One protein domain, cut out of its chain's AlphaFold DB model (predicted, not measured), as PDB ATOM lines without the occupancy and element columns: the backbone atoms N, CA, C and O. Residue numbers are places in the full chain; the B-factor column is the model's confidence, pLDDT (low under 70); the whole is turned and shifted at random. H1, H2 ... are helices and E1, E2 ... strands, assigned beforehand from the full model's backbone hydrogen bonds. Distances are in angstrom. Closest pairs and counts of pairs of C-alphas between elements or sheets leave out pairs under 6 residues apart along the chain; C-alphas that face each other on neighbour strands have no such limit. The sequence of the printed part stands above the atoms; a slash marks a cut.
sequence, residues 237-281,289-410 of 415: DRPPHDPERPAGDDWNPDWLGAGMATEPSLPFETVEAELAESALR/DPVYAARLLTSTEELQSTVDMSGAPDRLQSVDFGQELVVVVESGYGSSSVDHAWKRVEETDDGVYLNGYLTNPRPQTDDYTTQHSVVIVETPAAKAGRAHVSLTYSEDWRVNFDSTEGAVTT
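This is residues 237 to 281 and 289 to 410 of the 415 residues of an uncharacterized protein of halophilic archaeon J07HX64 (UniProt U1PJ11). Two twisted sheets lie face to face as a sandwich, the larger of five strands and the smaller of four, with a short helix, H1, over E2 of the larger sheet and a second, H2, that only grazes that sheet. A long stretch with no named element, residues 237 to 267, comes before the first strand. The printed part has 167 residues, under half of them in named elements, in the order E1 E2 H1 H2 E3 E4 E5 E6 E7 E8 E9; the class is mostly strand. The larger sheet runs E1, E6, E3, E2, E9, antiparallel throughout, and the smaller E4, E5, E7, E8, mixed. The whole is compact, with a radius of gyration of the C-alphas of 15.5 A and spans of 47 by 33 by 29 A.

E1 is residues 268 to 271, beginning at C-alpha 268 (169.245, 239.597, 375.141). After the cut come E2, residues 291 to 297, H1, 300 to 306, and H2, 314 to 317. E3, residues 325 to 334, is the longest strand, 27.0 A. E4, residues 340 to 347, bends by 66 degrees at residue 343. E5 is residues 351 to 358, 22.7 A; E6 is 369 to 377, 25.7 A; E7 is 386 to 392, 19.7 A; E8 is 398 to 402. E9, residues 407 to 409, ends at C-alpha 409 (177.369, 250.578, 397.941).

In the larger sheet, N 269 of E1 and O 376 of E6 are 2.9 A apart, N 327 of E3 and O 375 of E6 2.8 A, N 295 of E2 and O 328 of E3 2.8 A, and N 292 of E2 and O 408 of E9 2.8 A. H1 is on this sheet at a height of 9.2 A, over E2 and along the strands, at 1 degree to E2 on the local plane. H2 only grazes the sheet, with residues 315 to 316. H1 and H2 are near each other. Every O i to N i+4 pair of H1 is within hydrogen-bond range; H2 is too short for one. In the smaller sheet, E4 and E5 form a hairpin, with N 355 and O 344 2.8 A apart. E5 and E7 are parallel, with N 354 and O 388 2.8 A apart. E7 and E8 form a hairpin, with N 389 and O 401 2.7 A apart. The sheets' strands stand at 35 degrees; the closest C-alphas of E2 and E8 are those of Ala 294 and Asp 402, 5.6 A, and those of E4 and E6 are His 340 and Ser 373, 6.2 A.

The two C-alphas farthest apart, those of Gly 248 and Gly 322, are 48.2 A apart. Residues 282 to 288 are not printed, with 13.1 A between C-alphas 281 and 289. Of the links printed whole, none is long. Mean pLDDT of the printed part is 89.9, with residues 281, 289, 333 to 334, 362 and 364 to 367 under 70.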
ATOM      1  N   ASP A 237     182.834 239.629 395.373       90.56
ATOM      2  CA  ASP A 237     183.607 238.408 395.281       90.56
ATOM      3  C   ASP A 237     184.636 238.502 394.159       90.56
ATOM      4  O   ASP A 237     184.744 239.493 393.422       90.56
ATOM      5  N   ARG A 238     185.426 237.437 394.039       88.31
ATOM      6  CA  ARG A 238     186.346 237.291 392.922       88.31
ATOM      7  C   ARG A 238     185.575 236.869 391.667       88.31
ATOM      8  O   ARG A 238     184.771 235.933 391.744       88.31
ATOM      9  N   PRO A 239     185.851 237.470 390.493       89.94
ATOM     10  CA  PRO A 239     185.242 237.021 389.254       89.94
ATOM     11  C   PRO A 239     185.493 235.518 389.016       89.94
ATOM     12  O   PRO A 239     186.575 235.010 389.316       89.94
ATOM     13  N   PRO A 240     184.516 234.775 388.464       86.75
ATOM     14  CA  PRO A 240     184.654 233.337 388.209       86.75
ATOM     15  C   PRO A 240     185.594 233.026 387.031       86.75
ATOM     16  O   PRO A 240     185.901 231.862 386.761       86.75
ATOM     17  N   HIS A 241     186.013 234.056 386.302       88.50
ATOM     18  CA  HIS A 241     187.063 234.044 385.291       88.50
ATOM     19  C   HIS A 241     188.286 234.807 385.817       88.50
ATOM     20  O   HIS A 241     188.174 235.608 386.734       88.50
ATOM     21  N   ASP A 242     189.453 234.576 385.219       90.75
ATOM     22  CA  ASP A 242     190.695 235.274 385.570       90.75
ATOM     23  C   ASP A 242     191.012 236.333 384.489       90.75
ATOM     24  O   ASP A 242     191.741 236.028 383.537       90.75
ATOM     25  N   PRO A 243     190.431 237.551 384.545       89.81
ATOM     26  CA  PRO A 243     190.735 238.589 383.567       89.81
ATOM     27  C   PRO A 243     192.176 239.084 383.752       89.81
ATOM     28  O   PRO A 243     192.578 239.494 384.836       89.81
ATOM     29  N   GLU A 244     192.962 239.084 382.676       88.69
ATOM     30  CA  GLU A 244     194.351 239.551 382.702       88.69
ATOM     31  C   GLU A 244     194.472 240.940 382.071       88.69
ATOM     32  O   GLU A 244     194.095 241.154 380.911       88.69
ATOM     33  N   ARG A 245     195.054 241.892 382.807       87.56
ATOM     34  CA  ARG A 245     195.262 243.247 382.300       87.56
ATOM     35  C   ARG A 245     196.292 243.276 381.161       87.56
ATOM     36  O   ARG A 245     197.452 242.903 381.362       87.56
ATOM     37  N   PRO A 246     195.933 243.796 379.972       87.12
ATOM     38  CA  PRO A 246     196.843 243.843 378.837       87.12
ATOM     39  C   PRO A 246     197.959 244.876 379.044       87.12
ATOM     40  O   PRO A 246     197.731 246.012 379.477       87.12
ATOM     41  N   ALA A 247     199.188 244.499 378.682       84.94
ATOM     42  CA  ALA A 247     200.363 245.361 378.767       84.94
ATOM     43  C   ALA A 247     200.558 246.209 377.496       84.94
ATOM     44  O   ALA A 247     200.321 245.749 376.384       84.94
ATOM     45  N   GLY A 248     201.089 247.429 377.647       80.19
ATOM     46  CA  GLY A 248     201.654 248.185 376.518       80.19
ATOM     47  C   GLY A 248     200.655 248.465 375.391       80.19
ATOM     48  O   GLY A 248     199.520 248.815 375.659       80.19
ATOM     49  N   ASP A 249     201.036 248.370 374.126       83.19
ATOM     50  CA  ASP A 249     200.174 248.810 373.013       83.19
ATOM     51  C   ASP A 249     198.977 247.878 372.706       83.19
ATOM     52  O   ASP A 249     198.122 248.244 371.902       83.19
ATOM     53  N   ASP A 250     198.845 246.737 373.394       86.69
ATOM     54  CA  ASP A 250     197.800 245.720 373.168       86.69
ATOM     55  C   ASP A 250     196.518 245.959 373.995       86.69
ATOM     56  O   ASP A 250     195.823 245.025 374.395       86.69
ATOM     57  N   TRP A 251     196.202 247.217 374.306       87.75
ATOM     58  CA  TRP A 251     195.048 247.536 375.149       87.75
ATOM     59  C   TRP A 251     193.726 247.197 374.474       87.75
ATOM     60  O   TRP A 251     193.403 247.728 373.412       87.75
ATOM     61  N   ASN A 252     192.932 246.380 375.153       91.00
ATOM     62  CA  ASN A 252     191.573 246.047 374.767       91.00
ATOM     63  C   ASN A 252     190.620 246.583 375.840       91.00
ATOM     64  O   ASN A 252     190.704 246.076 376.951       91.00
ATOM     65  N   PRO A 253     189.719 247.545 375.567       90.62
ATOM     66  CA  PRO A 253     188.781 248.044 376.579       90.62
ATOM     67  C   PRO A 253     187.886 246.946 377.177       90.62
ATOM     68  O   PRO A 253     187.415 247.098 378.297       90.62
ATOM     69  N   ASP A 254     187.719 245.819 376.482       94.94
ATOM     70  CA  ASP A 254     186.921 244.677 376.927       94.94
ATOM     71  C   ASP A 254     187.687 243.631 377.748       94.94
ATOM     72  O   ASP A 254     187.189 242.523 377.961       94.94
ATOM     73  N   TRP A 255     188.920 243.918 378.174       94.06
ATOM     74  CA  TRP A 255     189.785 242.910 378.795       94.06
ATOM     75  C   TRP A 255     189.207 242.310 380.089       94.06
ATOM     76  O   TRP A 255     189.441 241.133 380.352       94.06
ATOM     77  N   LEU A 256     188.385 243.056 380.838       93.50
ATOM     78  CA  LEU A 256     187.693 242.555 382.037       93.50
ATOM     79  C   LEU A 256     186.678 241.443 381.734       93.50
ATOM     80  O   LEU A 256     186.398 240.613 382.594       93.50
ATOM     81  N   GLY A 257     186.156 241.387 380.508       94.56
ATOM     82  CA  GLY A 257     185.270 240.319 380.047       94.56
ATOM     83  C   GLY A 257     185.998 239.127 379.426       94.56
ATOM     84  O   GLY A 257     185.346 238.206 378.925       94.56
ATOM     85  N   ALA A 258     187.334 239.137 379.373       93.88
ATOM     86  CA  ALA A 258     188.103 238.049 378.782       93.88
ATOM     87  C   ALA A 258     187.958 236.771 379.621       93.88
ATOM     88  O   ALA A 258     188.212 236.767 380.817       93.88
ATOM     89  N   GLY A 259     187.548 235.670 378.986       91.31
ATOM     90  CA  GLY A 259     187.353 234.385 379.670       91.31
ATOM     91  C   GLY A 259     185.976 234.197 380.314       91.31
ATOM     92  O   GLY A 259     185.670 233.083 380.734       91.31
ATOM     93  N   MET A 260     185.116 235.222 380.324       92.56
ATOM     94  CA  MET A 260     183.712 235.055 380.700       92.56
ATOM     95  C   MET A 260     182.993 234.093 379.745       92.56
ATOM     96  O   MET A 260     183.198 234.128 378.529       92.56
ATOM     97  N   ALA A 261     182.104 233.261 380.292       88.94
ATOM     98  CA  ALA A 261     181.223 232.414 379.495       88.94
ATOM     99  C   ALA A 261     180.280 233.273 378.633       88.94
ATOM    100  O   ALA A 261     179.679 234.226 379.125       88.94
ATOM    101  N   THR A 262     180.145 232.928 377.350       84.88
ATOM    102  CA  THR A 262     179.409 233.741 376.361       84.88
ATOM    103  C   THR A 262     178.128 233.097 375.844       84.88
ATOM    104  O   THR A 262     177.505 233.652 374.947       84.88
ATOM    105  N   GLU A 263     177.776 231.895 376.298       86.19
ATOM    106  CA  GLU A 263     176.536 231.229 375.886       86.19
ATOM    107  C   GLU A 263     175.452 231.554 376.923       86.19
ATOM    108  O   GLU A 263     175.559 231.074 378.052       86.19
ATOM    109  N   PRO A 264     174.467 232.413 376.599       88.31
ATOM    110  CA  PRO A 264     173.364 232.708 377.501       88.31
ATOM    111  C   PRO A 264     172.253 231.658 377.391       88.31
ATOM    112  O   PRO A 264     172.034 231.102 376.311       88.31
ATOM    113  N   SER A 265     171.503 231.424 378.472       89.81
ATOM    114  CA  SER A 265     170.240 230.675 378.372       89.81
ATOM    115  C   SER A 265     169.091 231.521 377.826       89.81
ATOM    116  O   SER A 265     168.173 230.961 377.225       89.81
ATOM    117  N   LEU A 266     169.168 232.853 377.953       93.06
ATOM    118  CA  LEU A 266     168.194 233.791 377.396       93.06
ATOM    119  C   LEU A 266     168.832 234.717 376.349       93.06
ATOM    120  O   LEU A 266     169.867 235.331 376.617       93.06
ATOM    121  N   PRO A 267     168.222 234.879 375.164       96.56
ATOM    122  CA  PRO A 267     168.608 235.940 374.247       96.56
ATOM    123  C   PRO A 267     168.402 237.312 374.899       96.56
ATOM    124  O   PRO A 267     167.428 237.538 375.619       96.56
ATOM    125  N   PHE A 268     169.327 238.231 374.644       97.44
ATOM    126  CA  PHE A 268     169.245 239.597 375.141       97.44
ATOM    127  C   PHE A 268     169.933 240.561 374.176       97.44
ATOM    128  O   PHE A 268     170.776 240.163 373.364       97.44
ATOM    129  N   GLU A 269     169.611 241.840 374.301       97.25
ATOM    130  CA  GLU A 269     170.311 242.927 373.627       97.25
ATOM    131  C   GLU A 269     170.468 244.132 374.557       97.25
ATOM    132  O   GLU A 269     169.611 244.411 375.395       97.25
ATOM    133  N   THR A 270     171.565 244.864 374.386       97.12
ATOM    134  CA  THR A 270     171.793 246.141 375.069       97.12
ATOM    135  C   THR A 270     171.417 247.275 374.130       97.12
ATOM    136  O   THR A 270     171.819 247.275 372.964       97.12
ATOM    137  N   VAL A 271     170.687 248.261 374.640       96.81
ATOM    138  CA  VAL A 271     170.298 249.458 373.896       96.81
ATOM    139  C   VAL A 271     170.776 250.715 374.614       96.81
ATOM    140  O   VAL A 271     170.711 250.823 375.837       96.81
ATOM    141  N   GLU A 272     171.258 251.677 373.833       94.06
ATOM    142  CA  GLU A 272     171.622 253.001 374.332       94.06
ATOM    143  C   GLU A 272     170.358 253.863 374.431       94.06
ATOM    144  O   GLU A 272     169.645 254.054 373.443       94.06
ATOM    145  N   ALA A 273     170.069 254.372 375.625       94.62
ATOM    146  CA  ALA A 273     168.957 255.281 375.879       94.62
ATOM    147  C   ALA A 273     169.281 256.178 377.075       94.62
ATOM    148  O   ALA A 273     169.995 255.750 377.975       94.62
ATOM    149  N   GLU A 274     168.763 257.402 377.104       93.81
ATOM    150  CA  GLU A 274     168.895 258.295 378.262       93.81
ATOM    151  C   GLU A 274     167.853 257.941 379.332       93.81
ATOM    152  O   GLU A 274     166.741 257.522 379.009       93.81
ATOM    153  N   LEU A 275     168.195 258.101 380.613       93.00
ATOM    154  CA  LEU A 275     167.250 257.874 381.708       93.00
ATOM    155  C   LEU A 275     166.443 259.146 381.988       93.00
ATOM    156  O   LEU A 275     167.011 260.226 382.144       93.00
ATOM    157  N   ALA A 276     165.122 259.006 382.096       92.44
ATOM    158  CA  ALA A 276     164.244 260.058 382.601       92.44
ATOM    159  C   ALA A 276     164.376 260.197 384.126       92.44
ATOM    160  O   ALA A 276     164.317 261.307 384.660       92.44
ATOM    161  N   GLU A 277     164.603 259.078 384.817       88.19
ATOM    162  CA  GLU A 277     164.822 259.027 386.258       88.19
ATOM    163  C   GLU A 277     165.990 258.094 386.594       88.19
ATOM    164  O   GLU A 277     165.910 256.880 386.408       88.19
ATOM    165  N   SER A 278     167.064 258.652 387.149       87.69
ATOM    166  CA  SER A 278     168.192 257.872 387.670       87.69
ATOM    167  C   SER A 278     167.907 257.390 389.095       87.69
ATOM    168  O   SER A 278     167.368 258.137 389.916       87.69
ATOM    169  N   ALA A 279     168.255 256.138 389.398       84.75
ATOM    170  CA  ALA A 279     168.266 255.603 390.762       84.75
ATOM    171  C   ALA A 279     169.390 256.230 391.590       84.75
ATOM    172  O   ALA A 279     169.271 256.387 392.805       84.75
ATOM    173  N   LEU A 280     170.479 256.605 390.920       84.62
ATOM    174  CA  LEU A 280     171.656 257.188 391.536       84.62
ATOM    175  C   LEU A 280     171.499 258.713 391.588       84.62
ATOM    176  O   LEU A 280     171.723 259.431 390.616       84.62
ATOM    177  N   ARG A 281     171.114 259.246 392.751       67.94
ATOM    178  CA  ARG A 281     171.177 260.697 392.981       67.94
ATOM    179  C   ARG A 281     172.632 261.108 393.185       67.94
ATOM    180  O   ARG A 281     173.263 260.599 394.105       67.94
ATOM    181  N   ASP A 289     182.347 256.341 397.474       69.75
ATOM    182  CA  ASP A 289     181.993 254.922 397.468       69.75
ATOM    183  C   ASP A 289     181.295 254.567 396.139       69.75
ATOM    184  O   ASP A 289     180.369 255.274 395.719       69.75
ATOM    185  N   PRO A 290     181.704 253.480 395.457       79.50
ATOM    186  CA  PRO A 290     180.998 252.988 394.281       79.50
ATOM    187  C   PRO A 290     179.547 252.648 394.639       79.50
ATOM    188  O   PRO A 290     179.297 251.900 395.586       79.50
ATOM    189  N   VAL A 291     178.597 253.191 393.873       86.69
ATOM    190  CA  VAL A 291     177.156 252.956 394.057       86.69
ATOM    191  C   VAL A 291     176.610 252.195 392.858       86.69
ATOM    192  O   VAL A 291     176.951 252.521 391.727       86.69
ATOM    193  N   TYR A 292     175.744 251.217 393.074       92.12
ATOM    194  CA  TYR A 292     175.132 250.412 392.019       92.12
ATOM    195  C   TYR A 292     173.625 250.341 392.228       92.12
ATOM    196  O   TYR A 292     173.149 250.422 393.357       92.12
ATOM    197  N   ALA A 293     172.860 250.204 391.152       93.81
ATOM    198  CA  ALA A 293     171.426 249.962 391.229       93.81
ATOM    199  C   ALA A 293     170.957 249.149 390.024       93.81
ATOM    200  O   ALA A 293     171.446 249.330 388.906       93.81
ATOM    201  N   ALA A 294     169.977 248.279 390.238       96.44
ATOM    202  CA  ALA A 294     169.247 247.614 389.167       96.44
ATOM    203  C   ALA A 294     167.758 247.941 389.283       96.44
ATOM    204  O   ALA A 294     167.227 248.126 390.376       96.44
ATOM    205  N   ARG A 295     167.065 247.988 388.150       96.06
ATOM    206  CA  ARG A 295     165.605 248.078 388.085       96.06
ATOM    207  C   ARG A 295     165.091 247.088 387.058       96.06
ATOM    208  O   ARG A 295     165.537 247.096 385.911       96.06
ATOM    209  N   LEU A 296     164.142 246.259 387.473       96.50
ATOM    210  CA  LEU A 296     163.394 245.378 386.589       96.50
ATOM    211  C   LEU A 296     162.111 246.098 386.178       96.50
ATOM    212  O   LEU A 296     161.281 246.411 387.025       96.50
ATOM    213  N   LEU A 297     161.962 246.366 384.885       96.44
ATOM    214  CA  LEU A 297     160.774 246.991 384.319       96.44
ATOM    215  C   LEU A 297     159.929 245.901 383.663       96.44
ATOM    216  O   LEU A 297     160.400 245.138 382.813       96.44
ATOM    217  N   THR A 298     158.671 245.838 384.068       92.25
ATOM    218  CA  THR A 298     157.708 244.794 383.703       92.25
ATOM    219  C   THR A 298     156.526 245.334 382.905       92.25
ATOM    220  O   THR A 298     155.685 244.567 382.431       92.25
ATOM    221  N   SER A 299     156.461 246.652 382.718       94.12
ATOM    222  CA  SER A 299     155.398 247.312 381.973       94.12
ATOM    223  C   SER A 299     155.891 248.504 381.155       94.12
ATOM    224  O   SER A 299     156.928 249.115 381.418       94.12
ATOM    225  N   THR A 300     155.092 248.885 380.156       96.44
ATOM    226  CA  THR A 300     155.347 250.078 379.339       96.44
ATOM    227  C   THR A 300     155.316 251.368 380.159       96.44
ATOM    228  O   THR A 300     156.019 252.312 379.816       96.44
ATOM    229  N   GLU A 301     154.508 251.421 381.219       95.12
ATOM    230  CA  GLU A 301     154.412 252.591 382.097       95.12
ATOM    231  C   GLU A 301     155.714 252.794 382.879       95.12
ATOM    232  O   GLU A 301     156.280 253.883 382.837       95.12
ATOM    233  N   GLU A 302     156.247 251.726 383.479       95.31
ATOM    234  CA  GLU A 302     157.544 251.746 384.169       95.31
ATOM    235  C   GLU A 302     158.675 252.152 383.216       95.31
ATOM    236  O   GLU A 302     159.458 253.052 383.526       95.31
ATOM    237  N   LEU A 303     158.707 251.573 382.009       96.19
ATOM    238  CA  LEU A 303     159.672 251.951 380.974       96.19
ATOM    239  C   LEU A 303     159.621 253.446 380.649       96.19
ATOM    240  O   LEU A 303     160.664 254.088 380.572       96.19
ATOM    241  N   GLN A 304     158.422 254.009 380.492       95.38
ATOM    242  CA  GLN A 304     158.234 255.430 380.193       95.38
ATOM    243  C   GLN A 304     158.597 256.351 381.362       95.38
ATOM    244  O   GLN A 304     158.998 257.487 381.118       95.38
ATOM    245  N   SER A 305     158.446 255.895 382.608       94.25
ATOM    246  CA  SER A 305     158.880 256.665 383.778       94.25
ATOM    247  C   SER A 305     160.393 256.638 383.979       94.25
ATOM    248  O   SER A 305     160.962 257.623 384.436       94.25
ATOM    249  N   THR A 306     161.054 255.534 383.621       94.94
ATOM    250  CA  THR A 306     162.486 255.344 383.878       94.94
ATOM    251  C   THR A 306     163.362 255.830 382.726       94.94
ATOM    252  O   THR A 306     164.416 256.417 382.965       94.94
ATOM    253  N   VAL A 307     162.944 255.624 381.475       95.69
ATOM    254  CA  VAL A 307     163.721 255.952 380.270       95.69
ATOM    255  C   VAL A 307     163.119 257.162 379.557       95.69
ATOM    256  O   VAL A 307     161.903 257.254 379.386       95.69
ATOM    257  N   ASP A 308     163.964 258.079 379.080       96.06
ATOM    258  CA  ASP A 308     163.518 259.186 378.236       96.06
ATOM    259  C   ASP A 308     163.139 258.673 376.840       96.06
ATOM    260  O   ASP A 308     163.951 258.537 375.919       96.06
ATOM    261  N   MET A 309     161.843 258.418 376.670       94.75
ATOM    262  CA  MET A 309     161.283 257.914 375.420       94.75
ATOM    263  C   MET A 309     161.291 258.935 374.273       94.75
ATOM    264  O   MET A 309     160.987 258.563 373.140       94.75
ATOM    265  N   SER A 310     161.626 260.209 374.516       93.00
ATOM    266  CA  SER A 310     161.681 261.228 373.460       93.00
ATOM    267  C   SER A 310     162.875 261.045 372.518       93.00
ATOM    268  O   SER A 310     162.779 261.394 371.337       93.00
ATOM    269  N   GLY A 311     163.964 260.455 373.024       88.88
ATOM    270  CA  GLY A 311     165.173 260.103 372.275       88.88
ATOM    271  C   GLY A 311     165.442 258.597 372.177       88.88
ATOM    272  O   GLY A 311     166.404 258.202 371.521       88.88
ATOM    273  N   ALA A 312     164.616 257.759 372.809       92.81
ATOM    274  CA  ALA A 312     164.840 256.320 372.868       92.81
ATOM    275  C   ALA A 312     164.784 255.641 371.482       92.81
ATOM    276  O   ALA A 312     163.929 255.978 370.651       92.81
ATOM    277  N   PRO A 313     165.636 254.626 371.232       94.50
ATOM    278  CA  PRO A 313     165.615 253.858 369.992       94.50
ATOM    279  C   PRO A 313     164.265 253.160 369.774       94.50
ATOM    280  O   PRO A 313     163.610 252.727 370.724       94.50
ATOM    281  N   ASP A 314     163.891 252.961 368.501       95.81
ATOM    282  CA  ASP A 314     162.655 252.265 368.087       95.81
ATOM    283  C   ASP A 314     162.490 250.897 368.769       95.81
ATOM    284  O   ASP A 314     161.376 250.407 368.977       95.81
ATOM    285  N   ARG A 315     163.612 250.275 369.144       96.50
ATOM    286  CA  ARG A 315     163.597 248.992 369.825       96.50
ATOM    287  C   ARG A 315     162.910 249.050 371.195       96.50
ATOM    288  O   ARG A 315     162.078 248.194 371.472       96.50
ATOM    289  N   LEU A 316     163.148 250.091 371.996       95.94
ATOM    290  CA  LEU A 316     162.470 250.261 373.289       95.94
ATOM    291  C   LEU A 316     160.979 250.563 373.136       95.94
ATOM    292  O   LEU A 316     160.165 250.157 373.957       95.94
ATOM    293  N   GLN A 317     160.596 251.225 372.045       94.44
ATOM    294  CA  GLN A 317     159.191 251.517 371.742       94.44
ATOM    295  C   GLN A 317     158.398 250.271 371.317       94.44
ATOM    296  O   GLN A 317     157.169 250.307 371.284       94.44
ATOM    297  N   SER A 318     159.093 249.190 370.958       96.00
ATOM    298  CA  SER A 318     158.506 247.945 370.457       96.00
ATOM    299  C   SER A 318     158.637 246.773 371.427       96.00
ATOM    300  O   SER A 318     158.312 245.655 371.037       96.00
ATOM    301  N   VAL A 319     159.077 247.020 372.667       97.44
ATOM    302  CA  VAL A 319     159.166 245.981 373.702       97.44
ATOM    303  C   VAL A 319     157.785 245.386 373.968       97.44
ATOM    304  O   VAL A 319     156.838 246.105 374.300       97.44
ATOM    305  N   ASP A 320     157.678 244.066 373.839       97.06
ATOM    306  CA  ASP A 320     156.471 243.314 374.184       97.06
ATOM    307  C   ASP A 320     156.661 242.647 375.545       97.06
ATOM    308  O   ASP A 320     157.204 241.551 375.629       97.06
ATOM    309  N   PHE A 321     156.163 243.269 376.618       96.25
ATOM    310  CA  PHE A 321     156.295 242.734 377.982       96.25
ATOM    311  C   PHE A 321     155.617 241.365 378.201       96.25
ATOM    312  O   PHE A 321     155.839 240.694 379.213       96.25
ATOM    313  N   GLY A 322     154.800 240.903 377.247       96.00
ATOM    314  CA  GLY A 322     154.285 239.537 377.231       96.00
ATOM    315  C   GLY A 322     155.327 238.491 376.826       96.00
ATOM    316  O   GLY A 322     155.100 237.303 377.062       96.00
ATOM    317  N   GLN A 323     156.433 238.895 376.204       95.75
ATOM    318  CA  GLN A 323     157.522 238.039 375.711       95.75
ATOM    319  C   GLN A 323     158.907 238.500 376.177       95.75
ATOM    320  O   GLN A 323     159.852 237.723 376.092       95.75
ATOM    321  N   GLU A 324     159.015 239.734 376.652       97.25
ATOM    322  CA  GLU A 324     160.263 240.417 376.961       97.25
ATOM    323  C   GLU A 324     160.177 241.106 378.326       97.25
ATOM    324  O   GLU A 324     159.094 241.335 378.873       97.25
ATOM    325  N   LEU A 325     161.332 241.469 378.865       96.44
ATOM    326  CA  LEU A 325     161.460 242.373 380.002       96.44
ATOM    327  C   LEU A 325     162.629 243.324 379.772       96.44
ATOM    328  O   LEU A 325     163.477 243.081 378.908       96.44
ATOM    329  N   VAL A 326     162.674 244.404 380.548       98.12
ATOM    330  CA  VAL A 326     163.756 245.390 380.472       98.12
ATOM    331  C   VAL A 326     164.424 245.500 381.833       98.12
ATOM    332  O   VAL A 326     163.751 245.691 382.841       98.12
ATOM    333  N   VAL A 327     165.750 245.409 381.860       98.12
ATOM    334  CA  VAL A 327     166.561 245.658 383.052       98.12
ATOM    335  C   VAL A 327     167.375 246.922 382.825       98.12
ATOM    336  O   VAL A 327     168.112 247.025 381.844       98.12
ATOM    337  N   VAL A 328     167.243 247.887 383.728       98.06
ATOM    338  CA  VAL A 328     168.094 249.078 383.770       98.06
ATOM    339  C   VAL A 328     169.128 248.867 384.861       98.06
ATOM    340  O   VAL A 328     168.770 248.616 386.008       98.06
ATOM    341  N   VAL A 329     170.403 248.950 384.498       97.56
ATOM    342  CA  VAL A 329     171.523 248.835 385.436       97.56
ATOM    343  C   VAL A 329     172.262 250.157 385.469       97.56
ATOM    344  O   VAL A 329     172.656 250.653 384.414       97.56
ATOM    345  N   GLU A 330     172.467 250.699 386.661       94.75
ATOM    346  CA  GLU A 330     173.188 251.941 386.918       94.75
ATOM    347  C   GLU A 330     174.414 251.650 387.797       94.75
ATOM    348  O   GLU A 330     174.337 250.874 388.751       94.75
ATOM    349  N   SER A 331     175.545 252.281 387.489       91.19
ATOM    350  CA  SER A 331     176.742 252.307 388.330       91.19
ATOM    351  C   SER A 331     177.259 253.740 388.482       91.19
ATOM    352  O   SER A 331     177.096 254.606 387.615       91.19
ATOM    353  N   GLY A 332     177.782 254.031 389.664       79.44
ATOM    354  CA  GLY A 332     178.018 255.377 390.156       79.44
ATOM    355  C   GLY A 332     179.422 255.901 389.873       79.44
ATOM    356  O   GLY A 332     180.410 255.199 390.058       79.44
ATOM    357  N   TYR A 333     179.454 257.181 389.492       69.69
ATOM    358  CA  TYR A 333     180.570 258.139 389.472       69.69
ATOM    359  C   TYR A 333     181.910 257.613 388.969       69.69
ATOM    360  O   TYR A 333     182.930 257.675 389.657       69.69
ATOM    361  N   GLY A 334     181.918 257.182 387.713       68.12
ATOM    362  CA  GLY A 334     183.145 256.921 386.979       68.12
ATOM    363  C   GLY A 334     183.318 257.863 385.795       68.12
ATOM    364  O   GLY A 334     182.551 258.800 385.562       68.12
ATOM    365  N   SER A 335     184.358 257.592 385.021       73.44
ATOM    366  CA  SER A 335     184.556 258.231 383.726       73.44
ATOM    367  C   SER A 335     183.383 257.934 382.787       73.44
ATOM    368  O   SER A 335     182.978 256.779 382.680       73.44
ATOM    369  N   SER A 336     182.911 258.927 382.029       77.38
ATOM    370  CA  SER A 336     181.913 258.727 380.958       77.38
ATOM    371  C   SER A 336     182.390 257.834 379.811       77.38
ATOM    372  O   SER A 336     181.610 257.460 378.945       77.38
ATOM    373  N   SER A 337     183.683 257.513 379.775       79.50
ATOM    374  CA  SER A 337     184.247 256.582 378.801       79.50
ATOM    375  C   SER A 337     184.065 255.109 379.195       79.50
ATOM    376  O   SER A 337     184.278 254.229 378.361       79.50
ATOM    377  N   VAL A 338     183.715 254.835 380.454       85.88
ATOM    378  CA  VAL A 338     183.447 253.488 380.967       85.88
ATOM    379  C   VAL A 338     181.973 253.158 380.740       85.88
ATOM    380  O   VAL A 338     181.098 253.925 381.128       85.88
ATOM    381  N   ASP A 339     181.718 251.991 380.161       92.19
ATOM    382  CA  ASP A 339     180.388 251.475 379.839       92.19
ATOM    383  C   ASP A 339     180.156 250.123 380.519       92.19
ATOM    384  O   ASP A 339     181.101 249.392 380.831       92.19
ATOM    385  N   HIS A 340     178.894 249.727 380.668       96.12
ATOM    386  CA  HIS A 340     178.556 248.339 380.974       96.12
ATOM    387  C   HIS A 340     178.623 247.475 379.710       96.12
ATOM    388  O   HIS A 340     178.068 247.823 378.668       96.12
ATOM    389  N   ALA A 341     179.217 246.291 379.822       96.50
ATOM    390  CA  ALA A 341     179.207 245.279 378.779       96.50
ATOM    391  C   ALA A 341     178.689 243.943 379.324       96.50
ATOM    392  O   ALA A 341     179.236 243.374 380.267       96.50
ATOM    393  N   TRP A 342     177.646 243.407 378.694       97.44
ATOM    394  CA  TRP A 342     176.964 242.188 379.130       97.44
ATOM    395  C   TRP A 342     177.371 241.004 378.253       97.44
ATOM    396  O   TRP A 342     177.296 241.075 377.026       97.44
ATOM    397  N   LYS A 343     177.824 239.903 378.865       95.56
ATOM    398  CA  LYS A 343     178.192 238.676 378.133       95.56
ATOM    399  C   LYS A 343     177.063 237.669 378.068       95.56
ATOM    400  O   LYS A 343     177.017 236.878 377.126       95.56
ATOM    401  N   ARG A 344     176.213 237.654 379.093       94.06
ATOM    402  CA  ARG A 344     175.309 236.540 379.334       94.06
ATOM    403  C   ARG A 344     174.159 236.942 380.241       94.06
ATOM    404  O   ARG A 344     174.379 237.613 381.245       94.06
ATOM    405  N   VAL A 345     172.970 236.452 379.913       95.94
ATOM    406  CA  VAL A 345     171.788 236.508 380.772       95.94
ATOM    407  C   VAL A 345     171.292 235.085 380.987       95.94
ATOM    408  O   VAL A 345     171.165 234.320 380.027       95.94
ATOM    409  N   GLU A 346     171.073 234.732 382.248       93.56
ATOM    410  CA  GLU A 346     170.578 233.420 382.648       93.56
ATOM    411  C   GLU A 346     169.145 233.513 383.179       93.56
ATOM    412  O   GLU A 346     168.836 234.435 383.928       93.56
ATOM    413  N   GLU A 347     168.276 232.569 382.816       90.81
ATOM    414  CA  GLU A 347     166.994 232.375 383.511       90.81
ATOM    415  C   GLU A 347     167.271 231.743 384.886       90.81
ATOM    416  O   GLU A 347     168.053 230.796 384.981       90.81
ATOM    417  N   THR A 348     166.647 232.245 385.947       87.12
ATOM    418  CA  THR A 348     166.696 231.674 387.304       87.12
ATOM    419  C   THR A 348     165.285 231.338 387.784       87.12
ATOM    420  O   THR A 348     164.300 231.707 387.146       87.12
ATOM    421  N   ASP A 349     165.170 230.627 388.908       83.50
ATOM    422  CA  ASP A 349     163.861 230.277 389.483       83.50
ATOM    423  C   ASP A 349     163.063 231.526 389.922       83.50
ATOM    424  O   ASP A 349     161.832 231.500 389.946       83.50
ATOM    425  N   ASP A 350     163.757 232.623 390.236       81.94
ATOM    426  CA  ASP A 350     163.217 233.895 390.729       81.94
ATOM    427  C   ASP A 350     163.298 235.052 389.711       81.94
ATOM    428  O   ASP A 350     162.806 236.152 389.978       81.94
ATOM    429  N   GLY A 351     163.852 234.824 388.515       91.31
ATOM    430  CA  GLY A 351     163.834 235.784 387.416       91.31
ATOM    431  C   GLY A 351     165.001 235.661 386.444       91.31
ATOM    432  O   GLY A 351     165.105 234.673 385.717       91.31
ATOM    433  N   VAL A 352     165.818 236.710 386.339       95.00
ATOM    434  CA  VAL A 352     166.948 236.757 385.397       95.00
ATOM    435  C   VAL A 352     168.244 237.127 386.094       95.00
ATOM    436  O   VAL A 352     168.239 237.891 387.056       95.00
ATOM    437  N   TYR A 353     169.365 236.633 385.571       95.25
ATOM    438  CA  TYR A 353     170.692 236.925 386.098       95.25
ATOM    439  C   TYR A 353     171.658 237.420 385.016       95.25
ATOM    440  O   TYR A 353     172.095 236.670 384.138       95.25
ATOM    441  N   LEU A 354     172.004 238.704 385.086       97.25
ATOM    442  CA  LEU A 354     172.885 239.396 384.155       97.25
ATOM    443  C   LEU A 354     174.344 239.239 384.593       97.25
ATOM    444  O   LEU A 354     174.709 239.544 385.724       97.25
ATOM    445  N   ASN A 355     175.196 238.795 383.673       96.56
ATOM    446  CA  ASN A 355     176.635 238.650 383.873       96.56
ATOM    447  C   ASN A 355     177.366 239.602 382.917       96.56
ATOM    448  O   ASN A 355     177.297 239.443 381.688       96.56
ATOM    449  N   GLY A 356     178.070 240.586 383.468       96.88
ATOM    450  CA  GLY A 356     178.749 241.620 382.698       96.88
ATOM    451  C   GLY A 356     179.985 242.185 383.382       96.88
ATOM    452  O   GLY A 356     180.385 241.756 384.461       96.88
ATOM    453  N   TYR A 357     180.615 243.147 382.725       96.75
ATOM    454  CA  TYR A 357     181.825 243.821 383.176       96.75
ATOM    455  C   TYR A 357     181.784 245.304 382.801       96.75
ATOM    456  O   TYR A 357     181.083 245.692 381.866       96.75
ATOM    457  N   LEU A 358     182.553 246.127 383.513       94.00
ATOM    458  CA  LEU A 358     182.828 247.498 383.091       94.00
ATOM    459  C   LEU A 358     183.885 247.500 381.987       94.00
ATOM    460  O   LEU A 358     184.906 246.814 382.089       94.00
ATOM    461  N   THR A 359     183.674 248.274 380.928       93.12
ATOM    462  CA  THR A 359     184.734 248.533 379.954       93.12
ATOM    463  C   THR A 359     185.820 249.384 380.609       93.12
ATOM    464  O   THR A 359     185.573 250.195 381.496       93.12
ATOM    465  N   ASN A 360     187.069 249.194 380.203       83.88
ATOM    466  CA  ASN A 360     188.190 249.944 380.755       83.88
ATOM    467  C   ASN A 360     188.954 250.621 379.615       83.88
ATOM    468  O   ASN A 360     189.950 250.085 379.129       83.88
ATOM    469  N   PRO A 361     188.489 251.763 379.098       74.75
ATOM    470  CA  PRO A 361     189.201 252.504 378.064       74.75
ATOM    471  C   PRO A 361     190.460 253.178 378.628       74.75
ATOM    472  O   PRO A 361     190.576 253.481 379.810       74.75
ATOM    473  N   ARG A 362     191.436 253.441 377.754       67.88
ATOM    474  CA  ARG A 362     192.687 254.124 378.124       67.88
ATOM    475  C   ARG A 362     192.565 255.622 378.362       67.88
ATOM    476  O   ARG A 362     193.186 256.107 379.306       67.88
ATOM    477  N   PRO A 363     191.860 256.383 377.513       71.31
ATOM    478  CA  PRO A 363     191.490 257.728 377.892       71.31
ATOM    479  C   PRO A 363     190.283 257.624 378.820       71.31
ATOM    480  O   PRO A 363     189.158 257.564 378.340       71.31
ATOM    481  N   GLN A 364     190.536 257.584 380.128       66.56
ATOM    482  CA  GLN A 364     189.493 257.848 381.110       66.56
ATOM    483  C   GLN A 364     189.362 259.362 381.286       66.56
ATOM    484  O   GLN A 364     190.352 260.084 381.410       66.56
ATOM    485  N   THR A 365     188.132 259.839 381.197       69.88
ATOM    486  CA  THR A 365     187.715 261.216 381.458       69.88
ATOM    487  C   THR A 365     187.425 261.412 382.948       69.88
ATOM    488  O   THR A 365     186.858 260.535 383.589       69.88
ATOM    489  N   ASP A 366     187.769 262.579 383.496       69.75
ATOM    490  CA  ASP A 366     187.529 262.926 384.910       69.75
ATOM    491  C   ASP A 366     186.130 263.543 385.136       69.75
ATOM    492  O   ASP A 366     185.957 264.429 385.973       69.75
ATOM    493  N   ASP A 367     185.137 263.184 384.321       66.62
ATOM    494  CA  ASP A 367     183.840 263.869 384.256       66.62
ATOM    495  C   ASP A 367     182.765 263.327 385.207       66.62
ATOM    496  O   ASP A 367     181.661 263.865 385.205       66.62
ATOM    497  N   TYR A 368     183.114 262.358 386.066       72.75
ATOM    498  CA  TYR A 368     182.300 261.827 387.175       72.75
ATOM    499  C   TYR A 368     180.809 261.742 386.845       72.75
ATOM    500  O   TYR A 368     179.961 262.411 387.442       72.75
ATOM    501  N   THR A 369     180.496 260.906 385.867       75.75
ATOM    502  CA  THR A 369     179.135 260.681 385.391       75.75
ATOM    503  C   THR A 369     178.618 259.349 385.906       75.75
ATOM    504  O   THR A 369     179.379 258.387 386.031       75.75
ATOM    505  N   THR A 370     177.321 259.279 386.192       84.25
ATOM    506  CA  THR A 370     176.651 257.990 386.358       84.25
ATOM    507  C   THR A 370     176.668 257.253 385.025       84.25
ATOM    508  O   THR A 370     176.517 257.854 383.960       84.25
ATOM    509  N   GLN A 371     176.900 255.951 385.093       89.12
ATOM    510  CA  GLN A 371     176.911 255.056 383.948       89.12
ATOM    511  C   GLN A 371     175.660 254.204 384.027       89.12
ATOM    512  O   GLN A 371     175.259 253.769 385.106       89.12
ATOM    513  N   HIS A 372     175.039 253.925 382.891       94.44
ATOM    514  CA  HIS A 372     173.867 253.071 382.859       94.44
ATOM    515  C   HIS A 372     173.829 252.226 381.598       94.44
ATOM    516  O   HIS A 372     174.503 252.492 380.609       94.44
ATOM    517  N   SER A 373     173.059 251.150 381.649       96.94
ATOM    518  CA  SER A 373     172.735 250.346 380.478       96.94
ATOM    519  C   SER A 373     171.303 249.860 380.565       96.94
ATOM    520  O   SER A 373     170.790 249.608 381.657       96.94
ATOM    521  N   VAL A 374     170.667 249.739 379.405       98.00
ATOM    522  CA  VAL A 374     169.313 249.208 379.276       98.00
ATOM    523  C   VAL A 374     169.414 247.889 378.521       98.00
ATOM    524  O   VAL A 374     169.886 247.850 377.385       98.00
ATOM    525  N   VAL A 375     169.010 246.802 379.172       98.31
ATOM    526  CA  VAL A 375     169.107 245.437 378.650       98.31
ATOM    527  C   VAL A 375     167.705 244.897 378.424       98.31
ATOM    528  O   VAL A 375     166.913 244.813 379.360       98.31
ATOM    529  N   ILE A 376     167.395 244.524 377.187       98.19
ATOM    530  CA  ILE A 376     166.140 243.862 376.830       98.19
ATOM    531  C   ILE A 376     166.412 242.362 376.796       98.19
ATOM    532  O   ILE A 376     167.346 241.919 376.127       98.19
ATOM    533  N   VAL A 377     165.610 241.583 377.515       97.69
ATOM    534  CA  VAL A 377     165.765 240.126 377.626       97.69
ATOM    535  C   VAL A 377     164.530 239.449 377.043       97.69
ATOM    536  O   VAL A 377     163.408 239.815 377.393       97.69
ATOM    537  N   GLU A 378     164.722 238.446 376.183       96.38
ATOM    538  CA  GLU A 378     163.639 237.654 375.581       96.38
ATOM    539  C   GLU A 378     163.074 236.630 376.586       96.38
ATOM    540  O   GLU A 378     163.248 235.417 376.456       96.38
ATOM    541  N   THR A 379     162.398 237.122 377.622       92.94
ATOM    542  CA  THR A 379     161.572 236.316 378.525       92.94
ATOM    543  C   THR A 379     160.373 237.131 379.026       92.94
ATOM    544  O   THR A 379     160.520 238.328 379.265       92.94
ATOM    545  N   PRO A 380     159.174 236.535 379.195       87.00
ATOM    546  CA  PRO A 380     158.006 237.270 379.673       87.00
ATOM    547  C   PRO A 380     158.244 237.909 381.044       87.00
ATOM    548  O   PRO A 380     158.585 237.204 381.996       87.00
ATOM    549  N   ALA A 381     157.940 239.200 381.184       81.44
ATOM    550  CA  ALA A 381     158.087 239.921 382.449       81.44
ATOM    551  C   ALA A 381     157.342 239.262 383.621       81.44
ATOM    552  O   ALA A 381     157.848 239.218 384.733       81.44
ATOM    553  N   ALA A 382     156.179 238.652 383.362       76.69
ATOM    554  CA  ALA A 382     155.388 237.951 384.378       76.69
ATOM    555  C   ALA A 382     156.089 236.731 385.013       76.69
ATOM    556  O   ALA A 382     155.579 236.180 385.986       76.69
ATOM    557  N   LYS A 383     157.203 236.264 384.439       79.75
ATOM    558  CA  LYS A 383     158.019 235.189 385.012       79.75
ATOM    559  C   LYS A 383     159.162 235.695 385.885       79.75
ATOM    560  O   LYS A 383     159.734 234.893 386.612       79.75
ATOM    561  N   ALA A 384     159.513 236.975 385.795       79.25
ATOM    562  CA  ALA A 384     160.640 237.528 386.524       79.25
ATOM    563  C   ALA A 384     160.161 238.217 387.800       79.25
ATOM    564  O   ALA A 384     159.456 239.221 387.739       79.25
ATOM    565  N   GLY A 385     160.551 237.673 388.954       84.38
ATOM    566  CA  GLY A 385     160.382 238.340 390.244       84.38
ATOM    567  C   GLY A 385     161.473 239.381 390.492       84.38
ATOM    568  O   GLY A 385     161.211 240.407 391.114       84.38
ATOM    569  N   ARG A 386     162.685 239.145 389.972       92.00
ATOM    570  CA  ARG A 386     163.835 240.049 390.105       92.00
ATOM    571  C   ARG A 386     164.854 239.913 388.979       92.00
ATOM    572  O   ARG A 386     164.903 238.908 388.269       92.00
ATOM    573  N   ALA A 387     165.678 240.944 388.837       95.38
ATOM    574  CA  ALA A 387     166.871 240.929 388.006       95.38
ATOM    575  C   ALA A 387     168.112 240.989 388.897       95.38
ATOM    576  O   ALA A 387     168.382 242.015 389.518       95.38
ATOM    577  N   HIS A 388     168.861 239.894 388.929       95.19
ATOM    578  CA  HIS A 388     170.184 239.819 389.533       95.19
ATOM    579  C   HIS A 388     171.228 240.357 388.560       95.19
ATOM    580  O   HIS A 388     171.141 240.142 387.349       95.19
ATOM    581  N   VAL A 389     172.264 240.994 389.082       96.75
ATOM    582  CA  VAL A 389     173.357 241.584 388.318       96.75
ATOM    583  C   VAL A 389     174.678 241.182 388.945       96.75
ATOM    584  O   VAL A 389     174.861 241.260 390.152       96.75
ATOM    585  N   SER A 390     175.611 240.759 388.100       96.19
ATOM    586  CA  SER A 390     176.993 240.473 388.453       96.19
ATOM    587  C   SER A 390     177.903 241.253 387.525       96.19
ATOM    588  O   SER A 390     177.920 240.999 386.315       96.19
ATOM    589  N   LEU A 391     178.618 242.224 388.082       96.06
ATOM    590  CA  LEU A 391     179.377 243.208 387.327       96.06
ATOM    591  C   LEU A 391     180.850 243.186 387.743       96.06
ATOM    592  O   LEU A 391     181.223 243.621 388.831       96.06
ATOM    593  N   THR A 392     181.711 242.663 386.871       95.00
ATOM    594  CA  THR A 392     183.166 242.672 387.074       95.00
ATOM    595  C   THR A 392     183.728 244.060 386.787       95.00
ATOM    596  O   THR A 392     183.657 244.535 385.653       95.00
ATOM    597  N   TYR A 393     184.311 244.705 387.797       91.06
ATOM    598  CA  TYR A 393     184.834 246.072 387.685       91.06
ATOM    599  C   TYR A 393     186.359 246.160 387.847       91.06
ATOM    600  O   TYR A 393     186.950 247.192 387.527       91.06
ATOM    601  N   SER A 394     187.022 245.088 388.295       89.31
ATOM    602  CA  SER A 394     188.486 245.009 388.353       89.31
ATOM    603  C   SER A 394     189.005 243.585 388.102       89.31
ATOM    604  O   SER A 394     188.218 242.665 387.893       89.31
ATOM    605  N   GLU A 395     190.334 243.416 388.096       88.25
ATOM    606  CA  GLU A 395     191.010 242.112 387.936       88.25
ATOM    607  C   GLU A 395     190.548 241.103 388.994       88.25
ATOM    608  O   GLU A 395     190.334 239.925 388.705       88.25
ATOM    609  N   ASP A 396     190.365 241.604 390.213       88.81
ATOM    610  CA  ASP A 396     190.156 240.792 391.403       88.81
ATOM    611  C   ASP A 396     188.729 240.882 391.939       88.81
ATOM    612  O   ASP A 396     188.359 240.073 392.784       88.81
ATOM    613  N   TRP A 397     187.916 241.812 391.425       90.31
ATOM    614  CA  TRP A 397     186.638 242.157 392.040       90.31
ATOM    615  C   TRP A 397     185.462 242.200 391.071       90.31
ATOM    616  O   TRP A 397     185.520 242.745 389.959       90.31
ATOM    617  N   ARG A 398     184.353 241.660 391.561       93.38
ATOM    618  CA  ARG A 398     183.030 241.672 390.959       93.38
ATOM    619  C   ARG A 398     182.019 242.038 392.032       93.38
ATOM    620  O   ARG A 398     182.118 241.557 393.152       93.38
ATOM    621  N   VAL A 399     181.061 242.883 391.672       93.38
ATOM    622  CA  VAL A 399     179.946 243.252 392.548       93.38
ATOM    623  C   VAL A 399     178.679 242.520 392.115       93.38
ATOM    624  O   VAL A 399     178.431 242.359 390.917       93.38
ATOM    625  N   ASN A 400     177.880 242.085 393.082       94.31
ATOM    626  CA  ASN A 400     176.616 241.390 392.882       94.31
ATOM    627  C   ASN A 400     175.485 242.186 393.530       94.31
ATOM    628  O   ASN A 400     175.623 242.606 394.673       94.31
ATOM    629  N   PHE A 401     174.394 242.442 392.815       93.62
ATOM    630  CA  PHE A 401     173.242 243.203 393.316       93.62
ATOM    631  C   PHE A 401     171.976 242.886 392.530       93.62
ATOM    632  O   PHE A 401     172.060 242.307 391.449       93.62
ATOM    633  N   ASP A 402     170.807 243.261 393.037       94.38
ATOM    634  CA  ASP A 402     169.541 242.984 392.367       94.38
ATOM    635  C   ASP A 402     168.532 244.138 392.385       94.38
ATOM    636  O   ASP A 402     168.687 245.162 393.052       94.38
ATOM    637  N   SER A 403     167.483 243.978 391.575       93.38
ATOM    638  CA  SER A 403     166.484 245.015 391.322       93.38
ATOM    639  C   SER A 403     165.586 245.384 392.506       93.38
ATOM    640  O   SER A 403     164.817 246.336 392.396       93.38
ATOM    641  N   THR A 404     165.622 244.627 393.602       87.62
ATOM    642  CA  THR A 404     164.802 244.854 394.803       87.62
ATOM    643  C   THR A 404     165.524 245.674 395.871       87.62
ATOM    644  O   THR A 404     164.891 246.175 396.796       87.62
ATOM    645  N   GLU A 405     166.834 245.870 395.722       83.56
ATOM    646  CA  GLU A 405     167.688 246.461 396.759       83.56
ATOM    647  C   GLU A 405     167.745 247.994 396.713       83.56
ATOM    648  O   GLU A 405     168.204 248.641 397.653       83.56
ATOM    649  N   GLY A 406     167.289 248.597 395.614       87.00
ATOM    650  CA  GLY A 406     167.495 250.018 395.357       87.00
ATOM    651  C   GLY A 406     168.962 250.331 395.046       87.00
ATOM    652  O   GLY A 406     169.610 249.611 394.289       87.00
ATOM    653  N   ALA A 407     169.471 251.446 395.577       87.00
ATOM    654  CA  ALA A 407     170.872 251.827 395.420       87.00
ATOM    655  C   ALA A 407     171.728 251.192 396.526       87.00
ATOM    656  O   ALA A 407     171.446 251.379 397.709       87.00
ATOM    657  N   VAL A 408     172.793 250.492 396.140       85.50
ATOM    658  CA  VAL A 408     173.712 249.776 397.037       85.50
ATOM    659  C   VAL A 408     175.136 250.306 396.901       85.50
ATOM    660  O   VAL A 408     175.514 250.785 395.835       85.50
ATOM    661  N   THR A 409     175.947 250.200 397.955       83.12
ATOM    662  CA  THR A 409     177.369 250.578 397.941       83.12
ATOM    663  C   THR A 409     178.269 249.379 398.238       83.12
ATOM    664  O   THR A 409     177.821 248.397 398.830       83.12
ATOM    665  N   THR A 410     179.536 249.435 397.814       74.00
ATOM    666  CA  THR A 410     180.525 248.365 398.069       74.00
ATOM    667  C   THR A 410     181.292 248.512 399.386       74.00
ATOM    668  O   THR A 410     182.045 247.617 399.735       74.00
TER     669      THR A 410